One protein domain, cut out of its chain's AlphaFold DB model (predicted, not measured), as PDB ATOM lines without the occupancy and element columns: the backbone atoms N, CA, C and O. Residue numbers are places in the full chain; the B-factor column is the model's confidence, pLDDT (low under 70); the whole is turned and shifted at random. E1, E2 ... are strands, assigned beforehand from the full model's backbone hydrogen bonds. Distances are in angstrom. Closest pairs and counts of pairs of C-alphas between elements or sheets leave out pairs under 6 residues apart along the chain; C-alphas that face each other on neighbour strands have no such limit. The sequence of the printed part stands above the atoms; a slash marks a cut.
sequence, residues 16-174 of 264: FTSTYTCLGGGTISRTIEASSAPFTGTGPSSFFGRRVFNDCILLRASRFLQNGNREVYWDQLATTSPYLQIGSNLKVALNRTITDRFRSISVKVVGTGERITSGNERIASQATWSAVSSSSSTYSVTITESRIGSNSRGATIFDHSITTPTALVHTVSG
ATOM      1  N   PHE A  16      92.857 116.397 104.462       81.38
ATOM      2  CA  PHE A  16      93.064 115.506 103.322       81.38
ATOM      3  C   PHE A  16      92.636 116.195 102.030       81.38
ATOM      4  O   PHE A  16      91.479 116.597 101.902       81.38
ATOM      5  N   THR A  17      93.544 116.294 101.057       87.31
ATOM      6  CA  THR A  17      93.237 116.818  99.721       87.31
ATOM      7  C   THR A  17      93.502 115.767  98.653       87.31
ATOM      8  O   THR A  17      94.571 115.165  98.617       87.31
ATOM      9  N   SER A  18      92.538 115.564  97.758       90.19
ATOM     10  CA  SER A  18      92.669 114.691  96.593       90.19
ATOM     11  C   SER A  18      92.097 115.347  95.341       90.19
ATOM     12  O   SER A  18      91.116 116.083  95.405       90.19
ATOM     13  N   THR A  19      92.691 115.060  94.186       94.31
ATOM     14  CA  THR A  19      92.219 115.545  92.884       94.31
ATOM     15  C   THR A  19      91.992 114.357  91.963       94.31
ATOM     16  O   THR A  19      92.829 113.462  91.882       94.31
ATOM     17  N   TYR A  20      90.854 114.351  91.275       92.06
ATOM     18  CA  TYR A  20      90.452 113.296  90.352       92.06
ATOM     19  C   TYR A  20      90.134 113.895  88.986       92.06
ATOM     20  O   TYR A  20      89.508 114.953  88.892       92.06
ATOM     21  N   THR A  21      90.499 113.186  87.923       95.19
ATOM     22  CA  THR A  21      90.040 113.497  86.567       95.19
ATOM     23  C   THR A  21      88.605 113.014  86.400       95.19
ATOM     24  O   THR A  21      88.286 111.866  86.721       95.19
ATOM     25  N   CYS A  22      87.721 113.873  85.902       92.06
ATOM     26  CA  CYS A  22      86.345 113.477  85.630       92.06
ATOM     27  C   CYS A  22      86.284 112.620  84.355       92.06
ATOM     28  O   CYS A  22      87.040 112.845  83.411       92.06
ATOM     29  N   LEU A  23      85.388 111.624  84.307       89.88
ATOM     30  CA  LEU A  23      85.398 110.610  83.239       89.88
ATOM     31  C   LEU A  23      85.228 111.194  81.832       89.88
ATOM     32  O   LEU A  23      85.738 110.613  80.877       89.88
ATOM     33  N   GLY A  24      84.493 112.300  81.698       88.69
ATOM     34  CA  GLY A  24      84.293 113.014  80.438       88.69
ATOM     35  C   GLY A  24      85.231 114.202  80.213       88.69
ATOM     36  O   GLY A  24      85.002 114.943  79.262       88.69
ATOM     37  N   GLY A  25      86.243 114.400  81.065       92.25
ATOM     38  CA  GLY A  25      87.173 115.533  81.018       92.25
ATOM     39  C   GLY A  25      86.990 116.527  82.169       92.25
ATOM     40  O   GLY A  25      85.957 116.534  82.840       92.25
ATOM     41  N   GLY A  26      88.016 117.352  82.399       94.56
ATOM     42  CA  GLY A  26      88.104 118.260  83.546       94.56
ATOM     43  C   GLY A  26      88.522 117.557  84.840       94.56
ATOM     44  O   GLY A  26      88.882 116.376  84.843       94.56
ATOM     45  N   THR A  27      88.476 118.281  85.957       95.94
ATOM     46  CA  THR A  27      88.905 117.763  87.265       95.94
ATOM     47  C   THR A  27      87.934 118.104  88.385       95.94
ATOM     48  O   THR A  27      87.165 119.065  88.320       95.94
ATOM     49  N   ILE A  28      87.984 117.297  89.440       94.56
ATOM     50  CA  ILE A  28      87.373 117.590  90.726       94.56
ATOM     51  C   ILE A  28      88.432 117.478  91.819       94.56
ATOM     52  O   ILE A  28      89.034 116.421  92.004       94.56
ATOM     53  N   SER A  29      88.636 118.559  92.562       94.31
ATOM     54  CA  SER A  29      89.468 118.566  93.766       94.31
ATOM     55  C   SER A  29      88.576 118.496  94.996       94.31
ATOM     56  O   SER A  29      87.558 119.182  95.077       94.31
ATOM     57  N   ARG A  30      88.937 117.654  95.958       92.69
ATOM     58  CA  ARG A  30      88.244 117.464  97.229       92.69
ATOM     59  C   ARG A  30      89.211 117.770  98.363       92.69
ATOM     60  O   ARG A  30      90.251 117.135  98.441       92.69
ATOM     61  N   THR A  31      88.823 118.659  99.265       90.69
ATOM     62  CA  THR A  31      89.504 118.890 100.546       90.69
ATOM     63  C   THR A  31      88.560 118.484 101.670       90.69
ATOM     64  O   THR A  31      87.365 118.771 101.595       90.69
ATOM     65  N   ILE A  32      89.058 117.781 102.680       86.31
ATOM     66  CA  ILE A  32      88.327 117.432 103.902       86.31
ATOM     67  C   ILE A  32      89.167 117.897 105.081       86.31
ATOM     68  O   ILE A  32      90.352 117.586 105.136       86.31
ATOM     69  N   GLU A  33      88.540 118.596 106.013       85.06
ATOM     70  CA  GLU A  33      89.142 119.072 107.252       85.06
ATOM     71  C   GLU A  33      88.270 118.574 108.410       85.06
ATOM     72  O   GLU A  33      87.047 118.720 108.384       85.06
ATOM     73  N   ALA A  34      88.874 117.943 109.414       73.00
ATOM     74  CA  ALA A  34      88.166 117.449 110.593       73.00
ATOM     75  C   ALA A  34      88.744 118.072 111.867       73.00
ATOM     76  O   ALA A  34      89.957 118.233 111.994       73.00
ATOM     77  N   SER A  35      87.861 118.388 112.817       64.38
ATOM     78  CA  SER A  35      88.222 118.982 114.115       64.38
ATOM     79  C   SER A  35      89.062 118.051 115.004       64.38
ATOM     80  O   SER A  35      89.786 118.523 115.876       64.38
ATOM     81  N   SER A  36      89.013 116.739 114.765       59.53
ATOM     82  CA  SER A  36      89.867 115.732 115.399       59.53
ATOM     83  C   SER A  36      90.053 114.510 114.490       59.53
ATOM     84  O   SER A  36      89.346 114.345 113.488       59.53
ATOM     85  N   ALA A  37      91.028 113.657 114.819       53.50
ATOM     86  CA  ALA A  37      91.245 112.391 114.128       53.50
ATOM     87  C   ALA A  37      89.970 111.528 114.204       53.50
ATOM     88  O   ALA A  37      89.475 111.294 115.307       53.50
ATOM     89  N   PRO A  38      89.448 110.994 113.089       50.78
ATOM     90  CA  PRO A  38      88.172 110.280 113.091       50.78
ATOM     91  C   PRO A  38      88.118 108.965 113.893       50.78
ATOM     92  O   PRO A  38      87.063 108.337 113.926       50.78
ATOM     93  N   PHE A  39      89.207 108.532 114.545       48.19
ATOM     94  CA  PHE A  39      89.339 107.157 115.040       48.19
ATOM     95  C   PHE A  39      90.023 106.979 116.411       48.19
ATOM     96  O   PHE A  39      90.345 105.851 116.772       48.19
ATOM     97  N   THR A  40      90.200 108.025 117.228       51.09
ATOM     98  CA  THR A  40      90.821 107.900 118.572       51.09
ATOM     99  C   THR A  40      89.818 107.613 119.703       51.09
ATOM    100  O   THR A  40      90.030 108.012 120.843       51.09
ATOM    101  N   GLY A  41      88.693 106.949 119.413       50.12
ATOM    102  CA  GLY A  41      87.662 106.597 120.408       50.12
ATOM    103  C   GLY A  41      86.670 107.716 120.759       50.12
ATOM    104  O   GLY A  41      85.602 107.433 121.293       50.12
ATOM    105  N   THR A  42      86.971 108.963 120.390       59.75
ATOM    106  CA  THR A  42      86.030 110.090 120.324       59.75
ATOM    107  C   THR A  42      85.966 110.570 118.877       59.75
ATOM    108  O   THR A  42      86.985 110.944 118.298       59.75
ATOM    109  N   GLY A  43      84.784 110.506 118.264       62.25
ATOM    110  CA  GLY A  43      84.582 111.018 116.904       62.25
ATOM    111  C   GLY A  43      84.722 112.547 116.847       62.25
ATOM    112  O   GLY A  43      84.595 113.206 117.882       62.25
ATOM    113  N   PRO A  44      84.962 113.142 115.665       70.50
ATOM    114  CA  PRO A  44      85.000 114.589 115.526       70.50
ATOM    115  C   PRO A  44      83.605 115.156 115.769       70.50
ATOM    116  O   PRO A  44      82.623 114.638 115.241       70.50
ATOM    117  N   SER A  45      83.517 116.245 116.533       82.25
ATOM    118  CA  SER A  45      82.252 116.962 116.752       82.25
ATOM    119  C   SER A  45      81.809 117.744 115.510       82.25
ATOM    120  O   SER A  45      80.662 118.187 115.431       82.25
ATOM    121  N   SER A  46      82.710 117.915 114.536       87.12
ATOM    122  CA  SER A  46      82.431 118.546 113.247       87.12
ATOM    123  C   SER A  46      83.405 118.135 112.136       87.12
ATOM    124  O   SER A  46      84.569 117.814 112.402       87.12
ATOM    125  N   PHE A  47      82.952 118.213 110.882       87.31
ATOM    126  CA  PHE A  47      83.810 118.136 109.696       87.31
ATOM    127  C   PHE A  47      83.447 119.205 108.663       87.31
ATOM    128  O   PHE A  47      82.279 119.557 108.488       87.31
ATOM    129  N   PHE A  48      84.451 119.650 107.915       91.19
ATOM    130  CA  PHE A  48      84.327 120.487 106.731       91.19
ATOM    131  C   PHE A  48      84.799 119.720 105.493       91.19
ATOM    132  O   PHE A  48      85.738 118.925 105.532       91.19
ATOM    133  N   GLY A  49      84.129 119.930 104.368       92.06
ATOM    134  CA  GLY A  49      84.475 119.321 103.099       92.06
ATOM    135  C   GLY A  49      84.213 120.273 101.947       92.06
ATOM    136  O   GLY A  49      83.093 120.731 101.754       92.06
ATOM    137  N   ARG A  50      85.224 120.501 101.118       94.88
ATOM    138  CA  ARG A  50      85.136 121.318  99.911       94.88
ATOM    139  C   ARG A  50      85.329 120.455  98.677       94.88
ATOM    140  O   ARG A  50      86.191 119.581  98.643       94.88
ATOM    141  N   ARG A  51      84.525 120.706  97.648       95.12
ATOM    142  CA  ARG A  51      84.702 120.181  96.294       95.12
ATOM    143  C   ARG A  51      84.781 121.342  95.319       95.12
ATOM    144  O   ARG A  51      83.857 122.150  95.272       95.12
ATOM    145  N   VAL A  52      85.849 121.376  94.539       96.50
ATOM    146  CA  VAL A  52      86.069 122.333  93.455       96.50
ATOM    147  C   VAL A  52      85.960 121.566  92.149       96.50
ATOM    148  O   VAL A  52      86.682 120.593  91.937       96.50
ATOM    149  N   PHE A  53      85.022 121.962  91.301       96.44
ATOM    150  CA  PHE A  53      84.848 121.429  89.959       96.44
ATOM    151  C   PHE A  53      85.536 122.379  88.984       96.44
ATOM    152  O   PHE A  53      85.196 123.555  88.973       96.44
ATOM    153  N   ASN A  54      86.439 121.865  88.151       96.50
ATOM    154  CA  ASN A  54      87.081 122.624  87.079       96.50
ATOM    155  C   ASN A  54      86.732 121.952  85.753       96.50
ATOM    156  O   ASN A  54      87.289 120.899  85.423       96.50
ATOM    157  N   ASP A  55      85.748 122.516  85.051       94.81
ATOM    158  CA  ASP A  55      85.218 122.002  83.780       94.81
ATOM    159  C   ASP A  55      84.894 120.497  83.799       94.81
ATOM    160  O   ASP A  55      85.045 119.773  82.817       94.81
ATOM    161  N   CYS A  56      84.432 120.012  84.950       94.19
ATOM    162  CA  CYS A  56      84.245 118.596  85.217       94.19
ATOM    163  C   CYS A  56      83.013 118.043  84.499       94.19
ATOM    164  O   CYS A  56      81.881 118.482  84.726       94.19
ATOM    165  N   ILE A  57      83.219 116.996  83.707       93.31
ATOM    166  CA  ILE A  57      82.159 116.228  83.058       93.31
ATOM    167  C   ILE A  57      82.125 114.840  83.703       93.31
ATOM    168  O   ILE A  57      82.994 113.999  83.470       93.31
ATOM    169  N   LEU A  58      81.118 114.598  84.549       85.06
ATOM    170  CA  LEU A  58      81.088 113.418  85.428       85.06
ATOM    171  C   LEU A  58      81.094 112.074  84.683       85.06
ATOM    172  O   LEU A  58      81.687 111.121  85.174       85.06
ATOM    173  N   LEU A  59      80.453 111.993  83.516       85.75
ATOM    174  CA  LEU A  59      80.353 110.777  82.700       85.75
ATOM    175  C   LEU A  59      80.760 111.092  81.259       85.75
ATOM    176  O   LEU A  59      80.421 112.162  80.764       85.75
ATOM    177  N   ARG A  60      81.408 110.152  80.558       81.38
ATOM    178  CA  ARG A  60      81.892 110.348  79.171       81.38
ATOM    179  C   ARG A  60      80.821 110.868  78.207       81.38
ATOM    180  O   ARG A  60      81.092 111.775  77.432       81.38
ATOM    181  N   ALA A  61      79.601 110.342  78.303       84.31
ATOM    182  CA  ALA A  61      78.469 110.746  77.466       84.31
ATOM    183  C   ALA A  61      77.614 111.879  78.075       84.31
ATOM    184  O   ALA A  61      76.565 112.228  77.537       84.31
ATOM    185  N   SER A  62      78.020 112.461  79.210       87.31
ATOM    186  CA  SER A  62      77.267 113.554  79.828       87.31
ATOM    187  C   SER A  62      77.407 114.834  79.012       87.31
ATOM    188  O   SER A  62      78.510 115.300  78.710       87.31
ATOM    189  N   ARG A  63      76.273 115.476  78.731       90.94
ATOM    190  CA  ARG A  63      76.244 116.822  78.147       90.94
ATOM    191  C   ARG A  63      76.550 117.937  79.143       90.94
ATOM    192  O   ARG A  63      76.813 119.062  78.729       90.94
ATOM    193  N   PHE A  64      76.522 117.633  80.438       93.19
ATOM    194  CA  PHE A  64      76.649 118.626  81.495       93.19
ATOM    195  C   PHE A  64      78.092 118.748  81.974       93.19
ATOM    196  O   PHE A  64      78.662 117.785  82.496       93.19
ATOM    197  N   LEU A  65      78.636 119.950  81.816       94.50
ATOM    198  CA  LEU A  65      79.887 120.408  82.404       94.50
ATOM    199  C   LEU A  65      79.582 121.150  83.701       94.50
ATOM    200  O   LEU A  65      78.627 121.922  83.767       94.50
ATOM    201  N   GLN A  66      80.376 120.904  84.736       95.56
ATOM    202  CA  GLN A  66      80.247 121.558  86.032       95.56
ATOM    203  C   GLN A  66      81.509 122.345  86.352       95.56
ATOM    204  O   GLN A  66      82.615 121.826  86.220       95.56
ATOM    205  N   ASN A  67      81.325 123.569  86.829       97.00
ATOM    206  CA  ASN A  67      82.405 124.435  87.278       97.00
ATOM    207  C   ASN A  67      82.016 125.128  88.594       97.00
ATOM    208  O   ASN A  67      80.834 125.406  88.807       97.00
ATOM    209  N   GLY A  68      82.981 125.409  89.467       97.00
ATOM    210  CA  GLY A  68      82.784 126.118  90.735       97.00
ATOM    211  C   GLY A  68      82.814 125.220  91.974       97.00
ATOM    212  O   GLY A  68      83.331 124.105  91.948       97.00
ATOM    213  N   ASN A  69      82.255 125.709  93.077       96.44
ATOM    214  CA  ASN A  69      82.466 125.165  94.413       96.44
ATOM    215  C   ASN A  69      81.202 124.554  95.023       96.44
ATOM    216  O   ASN A  69      80.074 125.026  94.845       96.44
ATOM    217  N   ARG A  70      81.423 123.504  95.813       96.12
ATOM    218  CA  ARG A  70      80.473 122.974  96.787       96.12
ATOM    219  C   ARG A  70      81.193 122.753  98.105       96.12
ATOM    220  O   ARG A  70      82.096 121.924  98.181       96.12
ATOM    221  N   GLU A  71      80.737 123.434  99.138       96.19
ATOM    222  CA  GLU A  71      81.253 123.313 100.496       96.19
ATOM    223  C   GLU A  71      80.191 122.656 101.380       96.19
ATOM    224  O   GLU A  71      78.986 122.811 101.174       96.19
ATOM    225  N   VAL A  72      80.639 121.842 102.324       95.25
ATOM    226  CA  VAL A  72      79.799 121.090 103.247       95.25
ATOM    227  C   VAL A  72      80.417 121.207 104.624       95.25
ATOM    228  O   VAL A  72      81.608 120.968 104.781       95.25
ATOM    229  N   TYR A  73      79.605 121.529 105.616       94.12
ATOM    230  CA  TYR A  73      80.014 121.563 107.009       94.12
ATOM    231  C   TYR A  73      78.975 120.811 107.825       94.12
ATOM    232  O   TYR A  73      77.787 121.106 107.710       94.12
ATOM    233  N   TRP A  74      79.400 119.825 108.604       92.69
ATOM    234  CA  TRP A  74      78.522 119.105 109.519       92.69
ATOM    235  C   TRP A  74      79.031 119.318 110.936       92.69
ATOM    236  O   TRP A  74      80.188 119.013 111.209       92.69
ATOM    237  N   ASP A  75      78.190 119.854 111.815       90.88
ATOM    238  CA  ASP A  75      78.506 120.100 113.221       90.88
ATOM    239  C   ASP A  75      77.589 119.329 114.174       90.88
ATOM    240  O   ASP A  75      76.610 118.699 113.761       90.88
ATOM    241  N   GLN A  76      77.951 119.381 115.460       89.06
ATOM    242  CA  GLN A  76      77.238 118.729 116.561       89.06
ATOM    243  C   GLN A  76      77.071 117.224 116.316       89.06
ATOM    244  O   GLN A  76      76.042 116.624 116.622       89.06
ATOM    245  N   LEU A  77      78.101 116.619 115.725       87.31
ATOM    246  CA  LEU A  77      78.154 115.182 115.528       87.31
ATOM    247  C   LEU A  77      78.288 114.495 116.883       87.31
ATOM    248  O   LEU A  77      79.042 114.949 117.748       87.31
ATOM    249  N   ALA A  78      77.590 113.373 117.056       84.38
ATOM    250  CA  ALA A  78      77.782 112.552 118.243       84.38
ATOM    251  C   ALA A  78      79.236 112.074 118.308       84.38
ATOM    252  O   ALA A  78      79.748 111.498 117.346       84.38
ATOM    253  N   THR A  79      79.883 112.295 119.449       80.12
ATOM    254  CA  THR A  79      81.292 111.939 119.677       80.12
ATOM    255  C   THR A  79      81.455 110.658 120.492       80.12
ATOM    256  O   THR A  79      82.571 110.150 120.594       80.12
ATOM    257  N   THR A  80      80.356 110.101 121.012       75.94
ATOM    258  CA  THR A  80      80.315 108.873 121.818       75.94
ATOM    259  C   THR A  80      79.298 107.870 121.274       75.94
ATOM    260  O   THR A  80      78.281 108.241 120.685       75.94
ATOM    261  N   SER A  81      79.555 106.581 121.503       77.44
ATOM    262  CA  SER A  81      78.620 105.499 121.170       77.44
ATOM    263  C   SER A  81      77.338 105.572 122.026       77.44
ATOM    264  O   SER A  81      77.451 105.862 123.218       77.44
ATOM    265  N   PRO A  82      76.139 105.267 121.485       71.06
ATOM    266  CA  PRO A  82      75.849 104.970 120.084       71.06
ATOM    267  C   PRO A  82      75.813 106.283 119.293       71.06
ATOM    268  O   PRO A  82      75.040 107.164 119.639       71.06
ATOM    269  N   TYR A  83      76.640 106.428 118.253       81.25
ATOM    270  CA  TYR A  83      76.870 107.671 117.493       81.25
ATOM    271  C   TYR A  83      75.628 108.181 116.716       81.25
ATOM    272  O   TYR A  83      75.619 108.246 115.481       81.25
ATOM    273  N   LEU A  84      74.556 108.523 117.427       82.62
ATOM    274  CA  LEU A  84      73.275 108.980 116.910       82.62
ATOM    275  C   LEU A  84      73.335 110.480 116.647       82.62
ATOM    276  O   LEU A  84      73.568 111.273 117.549       82.62
ATOM    277  N   GLN A  85      73.070 110.879 115.410       85.75
ATOM    278  CA  GLN A  85      73.269 112.252 114.944       85.75
ATOM    279  C   GLN A  85      72.100 113.190 115.302       85.75
ATOM    280  O   GLN A  85      71.706 114.029 114.498       85.75
ATOM    281  N   ILE A  86      71.517 113.026 116.493       88.12
ATOM    282  CA  ILE A  86      70.432 113.865 117.021       88.12
ATOM    283  C   ILE A  86      71.006 115.240 117.380       88.12
ATOM    284  O   ILE A  86      72.036 115.322 118.040       88.12
ATOM    285  N   GLY A  87      70.357 116.316 116.939       88.38
ATOM    286  CA  GLY A  87      70.818 117.696 117.112       88.38
ATOM    287  C   GLY A  87      71.859 118.142 116.081       88.38
ATOM    288  O   GLY A  87      72.070 119.338 115.916       88.38
ATOM    289  N   SER A  88      72.464 117.207 115.341       91.00
ATOM    290  CA  SER A  88      73.494 117.533 114.352       91.00
ATOM    291  C   SER A  88      72.954 118.380 113.195       91.00
ATOM    292  O   SER A  88      71.780 118.262 112.817       91.00
ATOM    293  N   ASN A  89      73.818 119.208 112.595       93.94
ATOM    294  CA  ASN A  89      73.445 120.075 111.475       93.94
ATOM    295  C   ASN A  89      74.386 119.888 110.294       93.94
ATOM    296  O   ASN A  89      75.586 120.114 110.410       93.94
ATOM    297  N   LEU A  90      73.829 119.566 109.129       95.25
ATOM    298  CA  LEU A  90      74.542 119.522 107.857       95.25
ATOM    299  C   LEU A  90      74.223 120.780 107.055       95.25
ATOM    300  O   LEU A  90      73.102 120.957 106.590       95.25
ATOM    301  N   LYS A  91      75.220 121.625 106.829       97.31
ATOM    302  CA  LYS A  91      75.143 122.828 106.000       97.31
ATOM    303  C   LYS A  91      75.818 122.555 104.662       97.31
ATOM    304  O   LYS A  91      76.907 121.983 104.610       97.31
ATOM    305  N   VAL A  92      75.180 122.965 103.572       97.38
ATOM    306  CA  VAL A  92      75.715 122.869 102.212       97.38
ATOM    307  C   VAL A  92      75.730 124.262 101.610       97.38
ATOM    308  O   VAL A  92      74.686 124.891 101.463       97.38
ATOM    309  N   ALA A  93      76.912 124.726 101.229       97.88
ATOM    310  CA  ALA A  93      77.112 125.971 100.509       97.88
ATOM    311  C   ALA A  93      77.491 125.691  99.053       97.88
ATOM    312  O   ALA A  93      78.172 124.709  98.739       97.88
ATOM    313  N   LEU A  94      76.985 126.524  98.147       96.06
ATOM    314  CA  LEU A  94      77.097 126.317  96.706       96.06
ATOM    315  C   LEU A  94      77.472 127.614  96.006       96.06
ATOM    316  O   LEU A  94      76.922 128.671  96.304       96.06
ATOM    317  N   ASN A  95      78.344 127.482  95.015       97.88
ATOM    318  CA  ASN A  95      78.597 128.480  93.986       97.88
ATOM    319  C   ASN A  95      79.082 127.736  92.749       97.88
ATOM    320  O   ASN A  95      80.279 127.561  92.525       97.88
ATOM    321  N   ARG A  96      78.129 127.183  92.001       96.38
ATOM    322  CA  ARG A  96      78.403 126.251  90.909       96.38
ATOM    323  C   ARG A  96      77.653 126.657  89.656       96.38
ATOM    324  O   ARG A  96      76.468 126.965  89.715       96.38
ATOM    325  N   THR A  97      78.309 126.535  88.515       97.25
ATOM    326  CA  THR A  97      77.694 126.633  87.197       97.25
ATOM    327  C   THR A  97      77.590 125.248  86.574       97.25
ATOM    328  O   THR A  97      78.536 124.460  86.608       97.25
ATOM    329  N   ILE A  98      76.424 124.938  86.016       95.69
ATOM    330  CA  ILE A  98      76.174 123.743  85.210       95.69
ATOM    331  C   ILE A  98      75.904 124.213  83.788       95.69
ATOM    332  O   ILE A  98      74.956 124.961  83.571       95.69
ATOM    333  N   THR A  99      76.691 123.748  82.829       95.75
ATOM    334  CA  THR A  99      76.547 124.119  81.420       95.75
ATOM    335  C   THR A  99      76.178 122.895  80.598       95.75
ATOM    336  O   THR A  99      76.887 121.890  80.610       95.75
ATOM    337  N   ASP A 100      75.070 122.975  79.865       93.69
ATOM    338  CA  ASP A 100      74.776 122.060  78.767       93.69
ATOM    339  C   ASP A 100      75.676 122.430  77.585       93.69
ATOM    340  O   ASP A 100      75.470 123.455  76.938       93.69
ATOM    341  N   ARG A 101      76.689 121.607  77.310       88.31
ATOM    342  CA  ARG A 101      77.706 121.897  76.290       88.31
ATOM    343  C   ARG A 101      77.167 121.875  74.860       88.31
ATOM    344  O   ARG A 101      77.774 122.484  73.989       88.31
ATOM    345  N   PHE A 102      76.044 121.201  74.608       88.06
ATOM    346  CA  PHE A 102      75.460 121.135  73.264       88.06
ATOM    347  C   PHE A 102      74.509 122.296  72.999       88.06
ATOM    348  O   PHE A 102      74.443 122.803  71.885       88.06
ATOM    349  N   ARG A 103      73.770 122.731  74.025       88.62
ATOM    350  CA  ARG A 103      72.828 123.855  73.906       88.62
ATOM    351  C   ARG A 103      73.441 125.193  74.302       88.62
ATOM    352  O   ARG A 103      72.822 126.230  74.085       88.62
ATOM    353  N   SER A 104      74.632 125.168  74.900       86.94
ATOM    354  CA  SER A 104      75.297 126.329  75.493       86.94
ATOM    355  C   SER A 104      74.379 127.095  76.457       86.94
ATOM    356  O   SER A 104      74.419 128.317  76.545       86.94
ATOM    357  N   ILE A 105      73.522 126.363  77.177       94.00
ATOM    358  CA  ILE A 105      72.688 126.902  78.256       94.00
ATOM    359  C   ILE A 105      73.431 126.649  79.558       94.00
ATOM    360  O   ILE A 105      73.846 125.519  79.823       94.00
ATOM    361  N   SER A 106      73.577 127.684  80.374       96.06
ATOM    362  CA  SER A 106      74.213 127.591  81.683       96.06
ATOM    363  C   SER A 106      73.221 127.908  82.791       96.06
ATOM    364  O   SER A 106      72.323 128.728  82.622       96.06
ATOM    365  N   VAL A 107      73.375 127.242  83.929       97.44
ATOM    366  CA  VAL A 107      72.641 127.532  85.159       97.44
ATOM    367  C   VAL A 107      73.654 127.716  86.272       97.44
ATOM    368  O   VAL A 107      74.344 126.766  86.647       97.44
ATOM    369  N   LYS A 108      73.738 128.933  86.805       97.69
ATOM    370  CA  LYS A 108      74.506 129.241  88.011       97.69
ATOM    371  C   LYS A 108      73.610 129.057  89.231       97.69
ATOM    372  O   LYS A 108      72.509 129.595  89.261       97.69
ATOM    373  N   VAL A 109      74.086 128.308  90.219       97.81
ATOM    374  CA  VAL A 109      73.425 128.062  91.504       97.81
ATOM    375  C   VAL A 109      74.325 128.585  92.614       97.81
ATOM    376  O   VAL A 109      75.480 128.162  92.715       97.81
ATOM    377  N   VAL A 110      73.807 129.498  93.432       98.12
ATOM    378  CA  VAL A 110      74.551 130.132  94.530       98.12
ATOM    379  C   VAL A 110      73.706 130.120  95.795       98.12
ATOM    380  O   VAL A 110      72.517 130.423  95.735       98.12
ATOM    381  N   GLY A 111      74.302 129.801  96.942       98.19
ATOM    382  CA  GLY A 111      73.629 129.985  98.226       98.19
ATOM    383  C   GLY A 111      73.414 131.462  98.556       98.19
ATOM    384  O   GLY A 111      74.198 132.331  98.171       98.19
ATOM    385  N   THR A 112      72.333 131.765  99.265       97.94
ATOM    386  CA  THR A 112      71.980 133.136  99.663       97.94
ATOM    387  C   THR A 112      71.844 133.312 101.174       97.94
ATOM    388  O   THR A 112      71.596 134.434 101.619       97.94
ATOM    389  N   GLY A 113      72.061 132.248 101.952       96.88
ATOM    390  CA  GLY A 113      72.165 132.299 103.408       96.88
ATOM    391  C   GLY A 113      73.517 132.820 103.901       96.88
ATOM    392  O   GLY A 113      74.299 133.408 103.156       96.88
ATOM    393  N   GLU A 114      73.817 132.597 105.176       96.75
ATOM    394  CA  GLU A 114      75.092 133.006 105.774       96.75
ATOM    395  C   GLU A 114      76.298 132.299 105.146       96.75
ATOM    396  O   GLU A 114      76.168 131.255 104.501       96.75
ATOM    397  N   ARG A 115      77.497 132.867 105.318       96.62
ATOM    398  CA  ARG A 115      78.735 132.195 104.897       96.62
ATOM    399  C   ARG A 115      78.927 130.915 105.715       96.62
ATOM    400  O   ARG A 115      78.709 130.906 106.925       96.62
ATOM    401  N   ILE A 116      79.320 129.830 105.052       94.69
ATOM    402  CA  ILE A 116      79.566 128.556 105.725       94.69
ATOM    403  C   ILE A 116      80.803 128.646 106.620       94.69
ATOM    404  O   ILE A 116      81.797 129.288 106.281       94.69
ATOM    405  N   THR A 117      80.753 127.978 107.769       91.31
ATOM    406  CA  THR A 117      81.904 127.848 108.665       91.31
ATOM    407  C   THR A 117      83.087 127.222 107.926       91.31
ATOM    408  O   THR A 117      82.912 126.238 107.206       91.31
ATOM    409  N   SER A 118      84.278 127.800 108.105       86.31
ATOM    410  CA  SER A 118      85.541 127.348 107.493       86.31
ATOM    411  C   SER A 118      85.591 127.391 105.957       86.31
ATOM    412  O   SER A 118      86.555 126.915 105.364       86.31
ATOM    413  N   GLY A 119      84.589 127.986 105.304       90.44
ATOM    414  CA  GLY A 119      84.519 128.122 103.852       90.44
ATOM    415  C   GLY A 119      84.279 129.558 103.395       90.44
ATOM    416  O   GLY A 119      84.155 130.489 104.193       90.44
ATOM    417  N   ASN A 120      84.225 129.740 102.077       93.56
ATOM    418  CA  ASN A 120      84.023 131.052 101.458       93.56
ATOM    419  C   ASN A 120      82.614 131.230 100.893       93.56
ATOM    420  O   ASN A 120      82.178 132.372 100.703       93.56
ATOM    421  N   GLU A 121      81.912 130.125 100.642       97.31
ATOM    422  CA  GLU A 121      80.617 130.129  99.983       97.31
ATOM    423  C   GLU A 121      79.468 130.346 100.973       97.31
ATOM    424  O   GLU A 121      79.574 130.130 102.183       97.31
ATOM    425  N   ARG A 122      78.330 130.793 100.442       97.94
ATOM    426  CA  ARG A 122      77.108 131.013 101.217       97.94
ATOM    427  C   ARG A 122      76.261 129.749 101.249       97.94
ATOM    428  O   ARG A 122      76.173 129.022 100.255       97.94
ATOM    429  N   ILE A 123      75.644 129.484 102.396       98.06
ATOM    430  CA  ILE A 123      74.785 128.324 102.624       98.06
ATOM    431  C   ILE A 123      73.601 128.393 101.655       98.06
ATOM    432  O   ILE A 123      72.919 129.409 101.552       98.06
ATOM    433  N   ALA A 124      73.404 127.302 100.920       98.06
ATOM    434  CA  ALA A 124      72.292 127.078 100.004       98.06
ATOM    435  C   ALA A 124      71.210 126.201 100.645       98.06
ATOM    436  O   ALA A 124      70.021 126.373 100.381       98.06
ATOM    437  N   SER A 125      71.614 125.264 101.506       97.94
ATOM    438  CA  SER A 125      70.693 124.449 102.288       97.94
ATOM    439  C   SER A 125      71.294 123.989 103.609       97.94
ATOM    440  O   SER A 125      72.510 123.838 103.743       97.94
ATOM    441  N   GLN A 126      70.429 123.746 104.588       97.69
ATOM    442  CA  GLN A 126      70.799 123.187 105.883       97.69
ATOM    443  C   GLN A 126      69.811 122.091 106.271       97.69
ATOM    444  O   GLN A 126      68.607 122.297 106.179       97.69
ATOM    445  N   ALA A 127      70.320 120.948 106.724       97.12
ATOM    446  CA  ALA A 127      69.547 119.876 107.332       97.12
ATOM    447  C   ALA A 127      69.854 119.791 108.833       97.12
ATOM    448  O   ALA A 127      71.023 119.787 109.207       97.12
ATOM    449  N   THR A 128      68.824 119.705 109.674       96.62
ATOM    450  CA  THR A 128      68.951 119.589 111.137       96.62
ATOM    451  C   THR A 128      68.207 118.353 111.611       96.62
ATOM    452  O   THR A 128      67.003 118.240 111.377       96.62
ATOM    453  N   TRP A 129      68.895 117.420 112.263       95.56
ATOM    454  CA  TRP A 129      68.278 116.189 112.764       95.56
ATOM    455  C   TRP A 129      67.662 116.426 114.136       95.56
ATOM    456  O   TRP A 129      68.359 116.780 115.078       95.56
ATOM    457  N   SER A 130      66.360 116.190 114.276       95.00
ATOM    458  CA  SER A 130      65.649 116.347 115.552       95.00
ATOM    459  C   SER A 130      65.421 115.022 116.275       95.00
ATOM    460  O   SER A 130      65.287 115.006 117.494       95.00
ATOM    461  N   ALA A 131      65.397 113.904 115.545       91.75
ATOM    462  CA  ALA A 131      65.239 112.573 116.119       91.75
ATOM    463  C   ALA A 131      65.954 111.526 115.262       91.75
ATOM    464  O   ALA A 131      65.878 111.565 114.034       91.75
ATOM    465  N   VAL A 132      66.629 110.569 115.898       89.94
ATOM    466  CA  VAL A 132      67.293 109.440 115.231       89.94
ATOM    467  C   VAL A 132      67.169 108.205 116.118       89.94
ATOM    468  O   VAL A 132      67.477 108.252 117.304       89.94
ATOM    469  N   SER A 133      66.740 107.093 115.535       87.81
ATOM    470  CA  SER A 133      66.704 105.768 116.150       87.81
ATOM    471  C   SER A 133      67.152 104.707 115.138       87.81
ATOM    472  O   SER A 133      67.526 105.021 114.007       87.81
ATOM    473  N   SER A 134      67.125 103.431 115.525       82.88
ATOM    474  CA  SER A 134      67.497 102.316 114.643       82.88
ATOM    475  C   SER A 134      66.573 102.148 113.427       82.88
ATOM    476  O   SER A 134      66.998 101.599 112.413       82.88
ATOM    477  N   SER A 135      65.326 102.615 113.511       86.38
ATOM    478  CA  SER A 135      64.285 102.416 112.492       86.38
ATOM    479  C   SER A 135      63.594 103.707 112.050       86.38
ATOM    480  O   SER A 135      62.679 103.664 111.226       86.38
ATOM    481  N   SER A 136      64.002 104.858 112.593       91.50
ATOM    482  CA  SER A 136      63.408 106.150 112.269       91.50
ATOM    483  C   SER A 136      64.426 107.283 112.325       91.50
ATOM    484  O   SER A 136      65.368 107.260 113.114       91.50
ATOM    485  N   SER A 137      64.234 108.305 111.499       93.56
ATOM    486  CA  SER A 137      64.964 109.564 111.615       93.56
ATOM    487  C   SER A 137      64.111 110.725 111.132       93.56
ATOM    488  O   SER A 137      63.568 110.656 110.027       93.56
ATOM    489  N   THR A 138      64.083 111.808 111.897       96.19
ATOM    490  CA  THR A 138      63.422 113.057 111.531       96.19
ATOM    491  C   THR A 138      64.454 114.163 111.393       96.19
ATOM    492  O   THR A 138      65.285 114.362 112.282       96.19
ATOM    493  N   TYR A 139      64.404 114.884 110.278       97.06
ATOM    494  CA  TYR A 139      65.236 116.058 110.047       97.06
ATOM    495  C   TYR A 139      64.472 117.133 109.279       97.06
ATOM    496  O   TYR A 139      63.641 116.829 108.424       97.06
ATOM    497  N   SER A 140      64.752 118.397 109.578       98.06
ATOM    498  CA  SER A 140      64.223 119.543 108.841       98.06
ATOM    499  C   SER A 140      65.256 120.045 107.840       98.06
ATOM    500  O   SER A 140      66.448 120.054 108.136       98.06
ATOM    501  N   VAL A 141      64.814 120.454 106.652       98.12
ATOM    502  CA  VAL A 141      65.656 121.052 105.614       98.12
ATOM    503  C   VAL A 141      65.175 122.462 105.327       98.12
ATOM    504  O   VAL A 141      64.007 122.676 105.004       98.12
ATOM    505  N   THR A 142      66.089 123.419 105.397       98.38
ATOM    506  CA  THR A 142      65.877 124.771 104.889       98.38
ATOM    507  C   THR A 142      66.669 124.978 103.606       98.38
ATOM    508  O   THR A 142      67.754 124.418 103.433       98.38
ATOM    509  N   ILE A 143      66.113 125.757 102.681       98.31
ATOM    510  CA  ILE A 143      66.748 126.115 101.408       98.31
ATOM    511  C   ILE A 143      66.761 127.636 101.304       98.31
ATOM    512  O   ILE A 143      65.761 128.281 101.612       98.31
ATOM    513  N   THR A 144      67.890 128.189 100.873       97.88
ATOM    514  CA  THR A 144      68.094 129.609 100.558       97.88
ATOM    515  C   THR A 144      69.116 129.711  99.430       97.88
ATOM    516  O   THR A 144      70.320 129.776  99.655       97.88
ATOM    517  N   GLU A 145      68.656 129.667  98.183       97.62
ATOM    518  CA  GLU A 145      69.550 129.720  97.023       97.62
ATOM    519  C   GLU A 145      68.993 130.579  95.889       97.62
ATOM    520  O   GLU A 145      67.792 130.820  95.788       97.62
ATOM    521  N   SER A 146      69.882 131.031  95.012       98.25
ATOM    522  CA  SER A 146      69.558 131.691  93.754       98.25
ATOM    523  C   SER A 146      69.972 130.802  92.587       98.25
ATOM    524  O   SER A 146      71.026 130.156  92.621       98.25
ATOM    525  N   ARG A 147      69.138 130.768  91.544       98.00
ATOM    526  CA  ARG A 147      69.427 130.092  90.280       98.00
ATOM    527  C   ARG A 147      69.256 131.062  89.124       98.00
ATOM    528  O   ARG A 147      68.149 131.528  88.876       98.00
ATOM    529  N   ILE A 148      70.327 131.288  88.373       98.19
ATOM    530  CA  ILE A 148      70.322 132.153  87.192       98.19
ATOM    531  C   ILE A 148      70.644 131.297  85.974       98.19
ATOM    532  O   ILE A 148      71.737 130.737  85.866       98.19
ATOM    533  N   GLY A 149      69.680 131.178  85.069       97.38
ATOM    534  CA  GLY A 149      69.844 130.513  83.785       97.38
ATOM    535  C   GLY A 149      70.211 131.516  82.705       97.38
ATOM    536  O   GLY A 149      69.551 132.544  82.591       97.38
ATOM    537  N   SER A 150      71.208 131.213  81.878       97.12
ATOM    538  CA  SER A 150      71.600 132.043  80.732       97.12
ATOM    539  C   SER A 150      71.733 131.212  79.460       97.12
ATOM    540  O   SER A 150      72.101 130.037  79.508       97.12
ATOM    541  N   ASN A 151      71.423 131.819  78.316       94.50
ATOM    542  CA  ASN A 151      71.622 131.203  77.006       94.50
ATOM    543  C   ASN A 151      73.075 131.352  76.515       94.50
ATOM    544  O   ASN A 151      73.929 131.927  77.190       94.50
ATOM    545  N   SER A 152      73.335 130.874  75.298       90.81
ATOM    546  CA  SER A 152      74.662 130.884  74.671       90.81
ATOM    547  C   SER A 152      75.239 132.275  74.414       90.81
ATOM    548  O   SER A 152      76.444 132.415  74.242       90.81
ATOM    549  N   ARG A 153      74.391 133.310  74.399       92.12
ATOM    550  CA  ARG A 153      74.777 134.716  74.222       92.12
ATOM    551  C   ARG A 153      74.965 135.441  75.558       92.12
ATOM    552  O   ARG A 153      75.130 136.654  75.566       92.12
ATOM    553  N   GLY A 154      74.876 134.726  76.681       91.12
ATOM    554  CA  GLY A 154      74.945 135.300  78.025       91.12
ATOM    555  C   GLY A 154      73.667 136.014  78.473       91.12
ATOM    556  O   GLY A 154      73.646 136.582  79.560       91.12
ATOM    557  N   ALA A 155      72.588 135.977  77.682       95.31
ATOM    558  CA  ALA A 155      71.325 136.585  78.083       95.31
ATOM    559  C   ALA A 155      70.609 135.693  79.103       95.31
ATOM    560  O   ALA A 155      70.439 134.488  78.881       95.31
ATOM    561  N   THR A 156      70.168 136.294  80.206       96.75
ATOM    562  CA  THR A 156      69.436 135.596  81.261       96.75
ATOM    563  C   THR A 156      68.061 135.154  80.761       96.75
ATOM    564  O   THR A 156      67.270 135.962  80.286       96.75
ATOM    565  N   ILE A 157      67.777 133.857  80.881       95.31
ATOM    566  CA  ILE A 157      66.492 133.239  80.520       95.31
ATOM    567  C   ILE A 157      65.576 133.068  81.733       95.31
ATOM    568  O   ILE A 157      64.358 133.115  81.596       95.31
ATOM    569  N   PHE A 158      66.154 132.888  82.920       96.75
ATOM    570  CA  PHE A 158      65.428 132.896  84.181       96.75
ATOM    571  C   PHE A 158      66.354 133.334  85.314       96.75
ATOM    572  O   PHE A 158      67.560 133.092  85.280       96.75
ATOM    573  N   ASP A 159      65.762 133.937  86.333       98.19
ATOM    574  CA  ASP A 159      66.410 134.285  87.591       98.19
ATOM    575  C   ASP A 159      65.416 133.944  88.698       98.19
ATOM    576  O   ASP A 159      64.315 134.503  88.743       98.19
ATOM    577  N   HIS A 160      65.781 132.965  89.516       98.56
ATOM    578  CA  HIS A 160      64.948 132.426  90.574       98.56
ATOM    579  C   HIS A 160      65.615 132.600  91.933       98.56
ATOM    580  O   HIS A 160      66.777 132.235  92.106       98.56
ATOM    581  N   SER A 161      64.835 133.032  92.919       98.50
ATOM    582  CA  SER A 161      65.173 132.891  94.338       98.50
ATOM    583  C   SER A 161      64.359 131.742  94.923       98.50
ATOM    584  O   SER A 161      63.137 131.718  94.796       98.50
ATOM    585  N   ILE A 162      65.024 130.776  95.549       98.56
ATOM    586  CA  ILE A 162      64.402 129.574  96.103       98.56
ATOM    587  C   ILE A 162      64.575 129.591  97.611       98.56
ATOM    588  O   ILE A 162      65.692 129.673  98.123       98.56
ATOM    589  N   THR A 163      63.453 129.504  98.315       98.50
ATOM    590  CA  THR A 163      63.414 129.504  99.776       98.50
ATOM    591  C   THR A 163      62.459 128.443 100.301       98.50
ATOM    592  O   THR A 163      61.585 127.973  99.576       98.50
ATOM    593  N   THR A 164      62.596 128.074 101.567       98.44
ATOM    594  CA  THR A 164      61.592 127.287 102.301       98.44
ATOM    595  C   THR A 164      60.943 128.170 103.367       98.44
ATOM    596  O   THR A 164      61.523 128.298 104.448       98.44
ATOM    597  N   PRO A 165      59.785 128.805 103.100       97.56
ATOM    598  CA  PRO A 165      59.085 129.606 104.110       97.56
ATOM    599  C   PRO A 165      58.755 128.792 105.366       97.56
ATOM    600  O   PRO A 165      58.919 129.273 106.482       97.56
ATOM    601  N   THR A 166      58.371 127.529 105.169       98.06
ATOM    602  CA  THR A 166      58.285 126.510 106.214       98.06
ATOM    603  C   THR A 166      59.313 125.433 105.900       98.06
ATOM    604  O   THR A 166      59.296 124.880 104.801       98.06
ATOM    605  N   ALA A 167      60.198 125.120 106.849       98.00
ATOM    606  CA  ALA A 167      61.217 124.091 106.657       98.00
ATOM    607  C   ALA A 167      60.591 122.758 106.210       98.00
ATOM    608  O   ALA A 167      59.532 122.358 106.696       98.00
ATOM    609  N   LEU A 168      61.268 122.063 105.297       98.31
ATOM    610  CA  LEU A 168      60.852 120.747 104.836       98.31
ATOM    611  C   LEU A 168      61.175 119.706 105.906       98.31
ATOM    612  O   LEU A 168      62.336 119.364 106.112       98.31
ATOM    613  N   VAL A 169      60.160 119.199 106.594       98.31
ATOM    614  CA  VAL A 169      60.313 118.135 107.583       98.31
ATOM    615  C   VAL A 169      60.270 116.797 106.869       98.31
ATOM    616  O   VAL A 169      59.284 116.442 106.223       98.31
ATOM    617  N   HIS A 170      61.353 116.046 107.006       97.00
ATOM    618  CA  HIS A 170      61.480 114.692 106.511       97.00
ATOM    619  C   HIS A 170      61.458 113.716 107.674       97.00
ATOM    620  O   HIS A 170      62.354 113.741 108.515       97.00
ATOM    621  N   THR A 171      60.490 112.807 107.660       96.56
ATOM    622  CA  THR A 171      60.446 111.665 108.574       96.56
ATOM    623  C   THR A 171      60.698 110.409 107.765       96.56
ATOM    624  O   THR A 171      59.914 110.053 106.890       96.56
ATOM    625  N   VAL A 172      61.815 109.748 108.029       93.69
ATOM    626  CA  VAL A 172      62.126 108.438 107.460       93.69
ATOM    627  C   VAL A 172      61.763 107.393 108.499       93.69
ATOM    628  O   VAL A 172      62.251 107.488 109.618       93.69
ATOM    629  N   SER A 173      60.943 106.412 108.146       93.81
ATOM    630  CA  SER A 173      60.490 105.358 109.058       93.81
ATOM    631  C   SER A 173      60.553 103.981 108.400       93.81
ATOM    632  O   SER A 173      60.558 103.859 107.173       93.81
ATOM    633  N   GLY A 174      60.608 102.936 109.222       87.62
ATOM    634  CA  GLY A 174      60.632 101.548 108.767       87.62
ATOM    635  C   GLY A 174      62.027 101.046 108.391       87.62
ATOM    636  O   GLY A 174      63.031 101.758 108.457       87.62
TER     637      GLY A 174
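What this domain is: This is residues 16 to 174 of the 264 residues of the protein "Putative lipoprotein" of Leptospira ryugenii (UniProt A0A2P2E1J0). The model is a single large antiparallel sheet of ten strands, an arched and twisted wall with no second layer over it. E1 to E5 lie side by side; beyond E5 the wall goes on with E6 and E7 nearly end to end in one row, then the long E8, then E9 and E10 in a last row, and the link of residues 112 to 122 loops over one face. The printed part has 159 residues, with no named helix and ten named strands, E1 to E10 in order along the chain; the class is all strand. The sheet is branched and has no single order of strands. The whole is only just compact, close to loose, with a radius of gyration of the C-alphas of 17.9 A, and spans 54 by 37 by 32 A.

How they stand to each other: In the sheet, E5, residues 89 to 100, has E4, residues 64 to 75, on one side; N 93 and O 71 are 2.8 A apart, within hydrogen-bond range. On the other side of E5 the pairing is staggered: E6, residues 105 to 111, is beside residues 93 to 100, with N 98 and O 107 at 2.8 A, and E7, residues 123 to 132, is beside residues 89 to 94, with N 90 and O 127 at 2.8 A. The closest C-alphas of E6 and E7 are those of Gly 111 and Ala 124, 3.7 A apart. E8, residues 136 to 150, has E6 and E7 on one side, with N 108 and O 148 at 2.9 A and N 128 and O 140 at 2.9 A. On the other side of E8 are the edge strands E9, residues 156 to 163, with N 147 and O 160 at 2.8 A, and E10, residues 168 to 173, with N 139 and O 170 at 2.9 A; E9 and E10 are apart. E3, residues 46 to 56, pairs with E4, with N 51 and O 70 at 2.8 A, and with E2, residues 27 to 34, with N 31 and O 50 at 2.9 A. The third edge strand, E1, residues 16 to 21, pairs with E2, with N 18 and O 30 at 2.9 A. E1 to E6 form a meander, each strand the antiparallel neighbour of the one before, and E7 to E9 form another.

Where its parts are: E1, 17.1 A long, begins at C-alpha 16, (93.064, 115.506, 103.322). E2 is 23.3 A long, E3 28.1 A, E6 20.2 A, E7 23.9 A and E9 20.4 A. E4, 31.8 A, bends by 68 degrees at residue 67, and E5, 32.8 A, by 55 degrees at residue 95. E8, 41.6 A, starts at (63.408, 106.150, 112.269) and bends by 55 degrees at residue 144. E10, 16.0 A, ends at C-alpha 173, (60.490, 105.358, 109.058).

The domain as a whole: The two C-alphas farthest apart, those of Gly 41 and Arg 153, are 55.6 A apart. The printed part has no cut. The links E2 to E3, E4 to E5 and E6 to E7 are long. The mean pLDDT of the printed part is 90.7, and residues 35 to 43 are under 70.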